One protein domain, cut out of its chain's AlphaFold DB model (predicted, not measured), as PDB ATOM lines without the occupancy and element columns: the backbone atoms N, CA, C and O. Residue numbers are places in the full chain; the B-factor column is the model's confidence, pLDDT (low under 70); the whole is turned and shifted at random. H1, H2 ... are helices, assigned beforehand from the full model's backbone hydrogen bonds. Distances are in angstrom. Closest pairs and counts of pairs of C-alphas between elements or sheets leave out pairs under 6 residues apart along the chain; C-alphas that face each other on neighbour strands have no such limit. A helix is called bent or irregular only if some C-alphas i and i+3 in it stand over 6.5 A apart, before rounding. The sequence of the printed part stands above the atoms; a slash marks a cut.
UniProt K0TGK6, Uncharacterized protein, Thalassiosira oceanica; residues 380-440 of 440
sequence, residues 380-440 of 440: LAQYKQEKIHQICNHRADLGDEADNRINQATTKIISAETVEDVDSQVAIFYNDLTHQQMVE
ATOM      1  N   LEU A 380     -22.497  -2.291   2.311       95.44
ATOM      2  CA  LEU A 380     -23.160  -3.440   2.932       95.44
ATOM      3  C   LEU A 380     -24.615  -3.603   2.466       95.44
ATOM      4  O   LEU A 380     -25.086  -4.725   2.313       95.44
ATOM      5  N   ALA A 381     -25.342  -2.504   2.248       95.50
ATOM      6  CA  ALA A 381     -26.721  -2.553   1.768       95.50
ATOM      7  C   ALA A 381     -26.786  -3.101   0.334       95.50
ATOM      8  O   ALA A 381     -27.610  -3.972   0.059       95.50
ATOM      9  N   GLN A 382     -25.868  -2.664  -0.537       96.31
ATOM     10  CA  GLN A 382     -25.723  -3.202  -1.894       96.31
ATOM     11  C   GLN A 382     -25.377  -4.697  -1.865       96.31
ATOM     12  O   GLN A 382     -26.025  -5.495  -2.539       96.31
ATOM     13  N   TYR A 383     -24.439  -5.096  -1.002       97.69
ATOM     14  CA  TYR A 383     -24.064  -6.500  -0.832       97.69
ATOM     15  C   TYR A 383     -25.233  -7.382  -0.359       97.69
ATOM     16  O   TYR A 383     -25.475  -8.458  -0.903       97.69
ATOM     17  N   LYS A 384     -26.019  -6.911   0.619       97.75
ATOM     18  CA  LYS A 384     -27.233  -7.609   1.075       97.75
ATOM     19  C   LYS A 384     -28.234  -7.807  -0.060       97.75
ATOM     20  O   LYS A 384     -28.788  -8.895  -0.192       97.75
ATOM     21  N   GLN A 385     -28.468  -6.774  -0.870       96.81
ATOM     22  CA  GLN A 385     -29.385  -6.851  -2.009       96.81
ATOM     23  C   GLN A 385     -28.904  -7.856  -3.061       96.81
ATOM     24  O   GLN A 385     -29.702  -8.670  -3.524       96.81
ATOM     25  N   GLU A 386     -27.607  -7.859  -3.378       97.75
ATOM     26  CA  GLU A 386     -26.998  -8.832  -4.291       97.75
ATOM     27  C   GLU A 386     -27.221 -10.275  -3.806       97.75
ATOM     28  O   GLU A 386     -27.666 -11.134  -4.571       97.75
ATOM     29  N   LYS A 387     -27.000 -10.541  -2.513       98.25
ATOM     30  CA  LYS A 387     -27.201 -11.876  -1.925       98.25
ATOM     31  C   LYS A 387     -28.664 -12.304  -1.859       98.25
ATOM     32  O   LYS A 387     -28.962 -13.470  -2.109       98.25
ATOM     33  N   ILE A 388     -29.583 -11.380  -1.581       97.94
ATOM     34  CA  ILE A 388     -31.026 -11.653  -1.649       97.94
ATOM     35  C   ILE A 388     -31.426 -12.032  -3.077       97.94
ATOM     36  O   ILE A 388     -32.113 -13.031  -3.274       97.94
ATOM     37  N   HIS A 389     -30.950 -11.289  -4.079       97.50
ATOM     38  CA  HIS A 389     -31.207 -11.602  -5.484       97.50
ATOM     39  C   HIS A 389     -30.662 -12.988  -5.867       97.50
ATOM     40  O   HIS A 389     -31.350 -13.765  -6.527       97.50
ATOM     41  N   GLN A 390     -29.460 -13.335  -5.395       97.62
ATOM     42  CA  GLN A 390     -28.867 -14.655  -5.611       97.62
ATOM     43  C   GLN A 390     -29.751 -15.788  -5.054       97.62
ATOM     44  O   GLN A 390     -29.975 -16.777  -5.744       97.62
ATOM     45  N   ILE A 391     -30.294 -15.628  -3.844       97.88
ATOM     46  CA  ILE A 391     -31.213 -16.598  -3.225       97.88
ATOM     47  C   ILE A 391     -32.531 -16.704  -4.004       97.88
ATOM     48  O   ILE A 391     -33.024 -17.808  -4.232       97.88
ATOM     49  N   CYS A 392     -33.090 -15.579  -4.457       97.06
ATOM     50  CA  CYS A 392     -34.332 -15.560  -5.233       97.06
ATOM     51  C   CYS A 392     -34.225 -16.323  -6.565       97.06
ATOM     52  O   CYS A 392     -35.216 -16.907  -7.003       97.06
ATOM     53  N   ASN A 393     -33.041 -16.380  -7.182       97.31
ATOM     54  CA  ASN A 393     -32.829 -17.149  -8.413       97.31
ATOM     55  C   ASN A 393     -33.020 -18.666  -8.221       97.31
ATOM     56  O   ASN A 393     -33.347 -19.356  -9.182       97.31
ATOM     57  N   HIS A 394     -32.895 -19.177  -6.991       96.81
ATOM     58  CA  HIS A 394     -33.115 -20.589  -6.650       96.81
ATOM     59  C   HIS A 394     -34.573 -20.921  -6.297       96.81
ATOM     60  O   HIS A 394     -34.867 -22.007  -5.803       96.81
ATOM     61  N   ARG A 395     -35.525 -20.012  -6.551       96.69
ATOM     62  CA  ARG A 395     -36.950 -20.236  -6.249       96.69
ATOM     63  C   ARG A 395     -37.522 -21.483  -6.922       96.69
ATOM     64  O   ARG A 395     -38.338 -22.165  -6.314       96.69
ATOM     65  N   ALA A 396     -37.090 -21.781  -8.147       95.81
ATOM     66  CA  ALA A 396     -37.549 -22.955  -8.888       95.81
ATOM     67  C   ALA A 396     -37.098 -24.284  -8.251       95.81
ATOM     68  O   ALA A 396     -37.793 -25.285  -8.403       95.81
ATOM     69  N   ASP A 397     -35.989 -24.278  -7.506       94.50
ATOM     70  CA  ASP A 397     -35.385 -25.480  -6.918       94.50
ATOM     71  C   ASP A 397     -36.010 -25.868  -5.560       94.50
ATOM     72  O   ASP A 397     -35.736 -26.945  -5.044       94.50
ATOM     73  N   LEU A 398     -36.832 -24.997  -4.955       92.50
ATOM     74  CA  LEU A 398     -37.338 -25.143  -3.578       92.50
ATOM     75  C   LEU A 398     -38.767 -25.722  -3.460       92.50
ATOM     76  O   LEU A 398     -39.271 -25.885  -2.344       92.50
ATOM     77  N   GLY A 399     -39.439 -26.000  -4.581       93.94
ATOM     78  CA  GLY A 399     -40.797 -26.561  -4.604       93.94
ATOM     79  C   GLY A 399     -41.868 -25.665  -3.959       93.94
ATOM     80  O   GLY A 399     -41.772 -24.437  -3.970       93.94
ATOM     81  N   ASP A 400     -42.905 -26.276  -3.377       93.12
ATOM     82  CA  ASP A 400     -44.081 -25.565  -2.843       93.12
ATOM     83  C   ASP A 400     -43.771 -24.672  -1.620       93.12
ATOM     84  O   ASP A 400     -44.528 -23.755  -1.296       93.12
ATOM     85  N   GLU A 401     -42.641 -24.901  -0.938       93.88
ATOM     86  CA  GLU A 401     -42.216 -24.122   0.235       93.88
ATOM     87  C   GLU A 401     -41.269 -22.955  -0.100       93.88
ATOM     88  O   GLU A 401     -40.798 -22.263   0.813       93.88
ATOM     89  N   ALA A 402     -40.993 -22.712  -1.387       92.94
ATOM     90  CA  ALA A 402     -39.986 -21.755  -1.840       92.94
ATOM     91  C   ALA A 402     -40.145 -20.360  -1.226       92.94
ATOM     92  O   ALA A 402     -39.193 -19.794  -0.682       92.94
ATOM     93  N   ASP A 403     -41.364 -19.825  -1.241       92.75
ATOM     94  CA  ASP A 403     -41.629 -18.454  -0.807       92.75
ATOM     95  C   ASP A 403     -41.388 -18.264   0.691       92.75
ATOM     96  O   ASP A 403     -40.821 -17.255   1.116       92.75
ATOM     97  N   ASN A 404     -41.761 -19.249   1.509       94.94
ATOM     98  CA  ASN A 404     -41.556 -19.181   2.954       94.94
ATOM     99  C   ASN A 404     -40.063 -19.186   3.300       94.94
ATOM    100  O   ASN A 404     -39.618 -18.396   4.138       94.94
ATOM    101  N   ARG A 405     -39.279 -20.028   2.621       96.00
ATOM    102  CA  ARG A 405     -37.834 -20.159   2.849       96.00
ATOM    103  C   ARG A 405     -37.066 -18.932   2.370       96.00
ATOM    104  O   ARG A 405     -36.243 -18.402   3.118       96.00
ATOM    105  N   ILE A 406     -37.388 -18.421   1.179       96.81
ATOM    106  CA  ILE A 406     -36.789 -17.190   0.640       96.81
ATOM    107  C   ILE A 406     -37.091 -16.001   1.557       96.81
ATOM    108  O   ILE A 406     -36.180 -15.244   1.897       96.81
ATOM    109  N   ASN A 407     -38.332 -15.852   2.030       95.69
ATOM    110  CA  ASN A 407     -38.705 -14.770   2.948       95.69
ATOM    111  C   ASN A 407     -37.963 -14.866   4.289       95.69
ATOM    112  O   ASN A 407     -37.505 -13.850   4.830       95.69
ATOM    113  N   GLN A 408     -37.805 -16.081   4.822       97.25
ATOM    114  CA  GLN A 408     -37.061 -16.308   6.056       97.25
ATOM    115  C   GLN A 408     -35.577 -15.948   5.892       97.25
ATOM    116  O   GLN A 408     -35.037 -15.225   6.733       97.25
ATOM    117  N   ALA A 409     -34.929 -16.395   4.813       97.56
ATOM    118  CA  ALA A 409     -33.532 -16.071   4.521       97.56
ATOM    119  C   ALA A 409     -33.332 -14.564   4.289       97.56
ATOM    120  O   ALA A 409     -32.445 -13.954   4.887       97.56
ATOM    121  N   THR A 410     -34.224 -13.934   3.519       97.62
ATOM    122  CA  THR A 410     -34.215 -12.487   3.243       97.62
ATOM    123  C   THR A 410     -34.275 -11.670   4.533       97.62
ATOM    124  O   THR A 410     -33.482 -10.752   4.731       97.62
ATOM    125  N   THR A 411     -35.157 -12.039   5.466       97.06
ATOM    126  CA  THR A 411     -35.289 -11.346   6.760       97.06
ATOM    127  C   THR A 411     -34.003 -11.440   7.593       97.06
ATOM    128  O   THR A 411     -33.577 -10.455   8.208       97.06
ATOM    129  N   LYS A 412     -33.345 -12.608   7.592       97.88
ATOM    130  CA  LYS A 412     -32.068 -12.810   8.296       97.88
ATOM    131  C   LYS A 412     -30.920 -12.023   7.646       97.88
ATOM    132  O   LYS A 412     -30.124 -11.423   8.356       97.88
ATOM    133  N   ILE A 413     -30.873 -11.939   6.314       97.50
ATOM    134  CA  ILE A 413     -29.859 -11.150   5.590       97.50
ATOM    135  C   ILE A 413     -30.038  -9.646   5.828       97.50
ATOM    136  O   ILE A 413     -29.062  -8.928   6.045       97.50
ATOM    137  N   ILE A 414     -31.277  -9.146   5.835       96.88
ATOM    138  CA  ILE A 414     -31.545  -7.723   6.093       96.88
ATOM    139  C   ILE A 414     -31.088  -7.327   7.505       96.88
ATOM    140  O   ILE A 414     -30.523  -6.244   7.674       96.88
ATOM    141  N   SER A 415     -31.289  -8.205   8.490       96.44
ATOM    142  CA  SER A 415     -30.935  -7.960   9.897       96.44
ATOM    143  C   SER A 415     -29.455  -8.168  10.242       96.44
ATOM    144  O   SER A 415     -29.032  -7.705  11.295       96.44
ATOM    145  N   ALA A 416     -28.660  -8.793   9.370       97.81
ATOM    146  CA  ALA A 416     -27.221  -8.984   9.564       97.81
ATOM    147  C   ALA A 416     -26.466  -7.645   9.690       97.81
ATOM    148  O   ALA A 416     -26.699  -6.729   8.902       97.81
ATOM    149  N   GLU A 417     -25.547  -7.500  10.644       97.19
ATOM    150  CA  GLU A 417     -24.819  -6.232  10.851       97.19
ATOM    151  C   GLU A 417     -23.490  -6.188  10.088       97.19
ATOM    152  O   GLU A 417     -23.004  -5.106   9.751       97.19
ATOM    153  N   THR A 418     -22.929  -7.354   9.765       97.88
ATOM    154  CA  THR A 418     -21.634  -7.497   9.094       97.88
ATOM    155  C   THR A 418     -21.737  -8.305   7.796       97.88
ATOM    156  O   THR A 418     -22.730  -8.984   7.538       97.88
ATOM    157  N   VAL A 419     -20.698  -8.236   6.955       98.00
ATOM    158  CA  VAL A 419     -20.591  -9.057   5.733       98.00
ATOM    159  C   VAL A 419     -20.503 -10.548   6.082       98.00
ATOM    160  O   VAL A 419     -21.159 -11.364   5.442       98.00
ATOM    161  N   GLU A 420     -19.769 -10.896   7.143       98.06
ATOM    162  CA  GLU A 420     -19.609 -12.277   7.622       98.06
ATOM    163  C   GLU A 420     -20.942 -12.889   8.075       98.06
ATOM    164  O   GLU A 420     -21.219 -14.062   7.807       98.06
ATOM    165  N   ASP A 421     -21.806 -12.087   8.705       98.12
ATOM    166  CA  ASP A 421     -23.157 -12.509   9.076       98.12
ATOM    167  C   ASP A 421     -24.011 -12.792   7.836       98.12
ATOM    168  O   ASP A 421     -24.708 -13.806   7.790       98.12
ATOM    169  N   VAL A 422     -23.944 -11.923   6.817       98.38
ATOM    170  CA  VAL A 422     -24.657 -12.122   5.545       98.38
ATOM    171  C   VAL A 422     -24.205 -13.424   4.886       98.38
ATOM    172  O   VAL A 422     -25.052 -14.253   4.549       98.38
ATOM    173  N   ASP A 423     -22.896 -13.641   4.764       98.19
ATOM    174  CA  ASP A 423     -22.335 -14.863   4.180       98.19
ATOM    175  C   ASP A 423     -22.725 -16.115   4.969       98.19
ATOM    176  O   ASP A 423     -23.072 -17.138   4.378       98.19
ATOM    177  N   SER A 424     -22.768 -16.023   6.300       98.31
ATOM    178  CA  SER A 424     -23.226 -17.117   7.160       98.31
ATOM    179  C   SER A 424     -24.696 -17.469   6.907       98.31
ATOM    180  O   SER A 424     -25.038 -18.648   6.813       98.31
ATOM    181  N   GLN A 425     -25.578 -16.473   6.746       98.25
ATOM    182  CA  GLN A 425     -26.993 -16.721   6.430       98.25
ATOM    183  C   GLN A 425     -27.182 -17.325   5.034       98.25
ATOM    184  O   GLN A 425     -28.001 -18.227   4.858       98.25
ATOM    185  N   VAL A 426     -26.406 -16.859   4.054       98.19
ATOM    186  CA  VAL A 426     -26.420 -17.398   2.688       98.19
ATOM    187  C   VAL A 426     -25.915 -18.846   2.673       98.19
ATOM    188  O   VAL A 426     -26.527 -19.701   2.038       98.19
ATOM    189  N   ALA A 427     -24.853 -19.158   3.420       98.12
ATOM    190  CA  ALA A 427     -24.325 -20.516   3.537       98.12
ATOM    191  C   ALA A 427     -25.332 -21.486   4.176       98.12
ATOM    192  O   ALA A 427     -25.480 -22.610   3.699       98.12
ATOM    193  N   ILE A 428     -26.060 -21.056   5.216       97.94
ATOM    194  CA  ILE A 428     -27.139 -21.857   5.822       97.94
ATOM    195  C   ILE A 428     -28.207 -22.190   4.774       97.94
ATOM    196  O   ILE A 428     -28.578 -23.352   4.639       97.94
ATOM    197  N   PHE A 429     -28.642 -21.201   3.987       98.06
ATOM    198  CA  PHE A 429     -29.633 -21.415   2.931       98.06
ATOM    199  C   PHE A 429     -29.172 -22.452   1.889       98.06
ATOM    200  O   PHE A 429     -29.937 -23.351   1.546       98.06
ATOM    201  N   TYR A 430     -27.921 -22.383   1.420       97.88
ATOM    202  CA  TYR A 430     -27.394 -23.361   0.458       97.88
ATOM    203  C   TYR A 430     -27.188 -24.753   1.052       97.88
ATOM    204  O   TYR A 430     -27.390 -25.745   0.351       97.88
ATOM    205  N   ASN A 431     -26.813 -24.854   2.328       97.62
ATOM    206  CA  ASN A 431     -26.719 -26.146   3.004       97.62
ATOM    207  C   ASN A 431     -28.098 -26.805   3.123       97.62
ATOM    208  O   ASN A 431     -28.224 -27.993   2.834       97.62
ATOM    209  N   ASP A 432     -29.129 -26.030   3.471       96.69
ATOM    210  CA  ASP A 432     -30.513 -26.510   3.533       96.69
ATOM    211  C   ASP A 432     -31.017 -26.947   2.147       96.69
ATOM    212  O   ASP A 432     -31.607 -28.021   2.020       96.69
ATOM    213  N   LEU A 433     -30.733 -26.158   1.101       96.50
ATOM    214  CA  LEU A 433     -31.062 -26.493  -0.291       96.50
ATOM    215  C   LEU A 433     -30.378 -27.799  -0.731       96.50
ATOM    216  O   LEU A 433     -31.024 -28.695  -1.269       96.50
ATOM    217  N   THR A 434     -29.080 -27.936  -0.449       96.94
ATOM    218  CA  THR A 434     -28.305 -29.145  -0.776       96.94
ATOM    219  C   THR A 434     -28.847 -30.365  -0.035       96.94
ATOM    220  O   THR A 434     -28.980 -31.439  -0.615       96.94
ATOM    221  N   HIS A 435     -29.195 -30.212   1.246       96.12
ATOM    222  CA  HIS A 435     -29.756 -31.297   2.042       96.12
ATOM    223  C   HIS A 435     -31.093 -31.786   1.471       96.12
ATOM    224  O   HIS A 435     -31.337 -32.988   1.453       96.12
ATOM    225  N   GLN A 436     -31.952 -30.890   0.972       93.62
ATOM    226  CA  GLN A 436     -33.189 -31.300   0.298       93.62
ATOM    227  C   GLN A 436     -32.921 -32.100  -0.972       93.62
ATOM    228  O   GLN A 436     -33.493 -33.172  -1.133       93.62
ATOM    229  N   GLN A 437     -31.992 -31.638  -1.810       93.38
ATOM    230  CA  GLN A 437     -31.615 -32.333  -3.044       93.38
ATOM    231  C   GLN A 437     -31.010 -33.726  -2.808       93.38
ATOM    232  O   GLN A 437     -30.959 -34.525  -3.734       93.38
ATOM    233  N   MET A 438     -30.510 -34.020  -1.601       95.06
ATOM    234  CA  MET A 438     -30.027 -35.359  -1.238       95.06
ATOM    235  C   MET A 438     -31.115 -36.269  -0.653       95.06
ATOM    236  O   MET A 438     -30.903 -37.479  -0.567       95.06
ATOM    237  N   VAL A 439     -32.218 -35.696  -0.166       94.31
ATOM    238  CA  VAL A 439     -33.329 -36.435   0.456       94.31
ATOM    239  C   VAL A 439     -34.398 -36.812  -0.572       94.31
ATOM    240  O   VAL A 439     -35.047 -37.846  -0.404       94.31
ATOM    241  N   GLU A 440     -34.572 -35.990  -1.606       85.62
ATOM    242  CA  GLU A 440     -35.375 -36.286  -2.803       85.62
ATOM    243  C   GLU A 440     -34.630 -37.215  -3.770       85.62
ATOM    244  O   GLU A 440     -35.297 -38.125  -4.322       85.62
TER     245      GLU A 440
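This is residues 380 to 440 of the 440 residues of an uncharacterized protein of Thalassiosira oceanica (UniProt K0TGK6). Three helices lie lengthwise in an up-and-down bundle, each running against the one before, their centres set in a triangle. H2 is kinked by 109 degrees near residue 402. The 61 printed residues hold H1, H2 and H3 in that order and no named strand: all helix. The whole is a compact rod, radius of gyration of the C-alphas 11.4 A, spanning 35 by 17 by 14 A.

H1, residues 380 to 392, touches H2, residues 395 to 415, which meets it with residues 406 to 414 alone; the closest C-alphas, Ile 388 and Thr 410, are 5.9 A apart. This helical hairpin has a shallow tilt of 14 degrees, opposite ways. H3, residues 419 to 439, touches H2 in a second hairpin, at 19 degrees, opposite ways; the closest C-alphas, Ile 413 and Val 422, are 5.3 A apart. H1 and H3 touch, the same way at 8 degrees, closest at C-alphas 380 and 419, 6.8 A. Every O i to N i+4 pair is within hydrogen-bond range in H1 and H3, and 11 of 17 in H2.

H1 begins at C-alpha 380 (-23.160, -3.440, 2.932) and is 18.4 A long. H2, 21.2 A, is irregular: C-alphas 397 and 400 are 9.6 A apart. H3, 30.7 A, ends at C-alpha 439 (-33.329, -36.435, 0.456).

The C-alphas farthest apart, Leu 380 and Glu 440, are 35.5 A apart. The printed part has no cut, and both links are tight. No printed residue is under 70 in pLDDT.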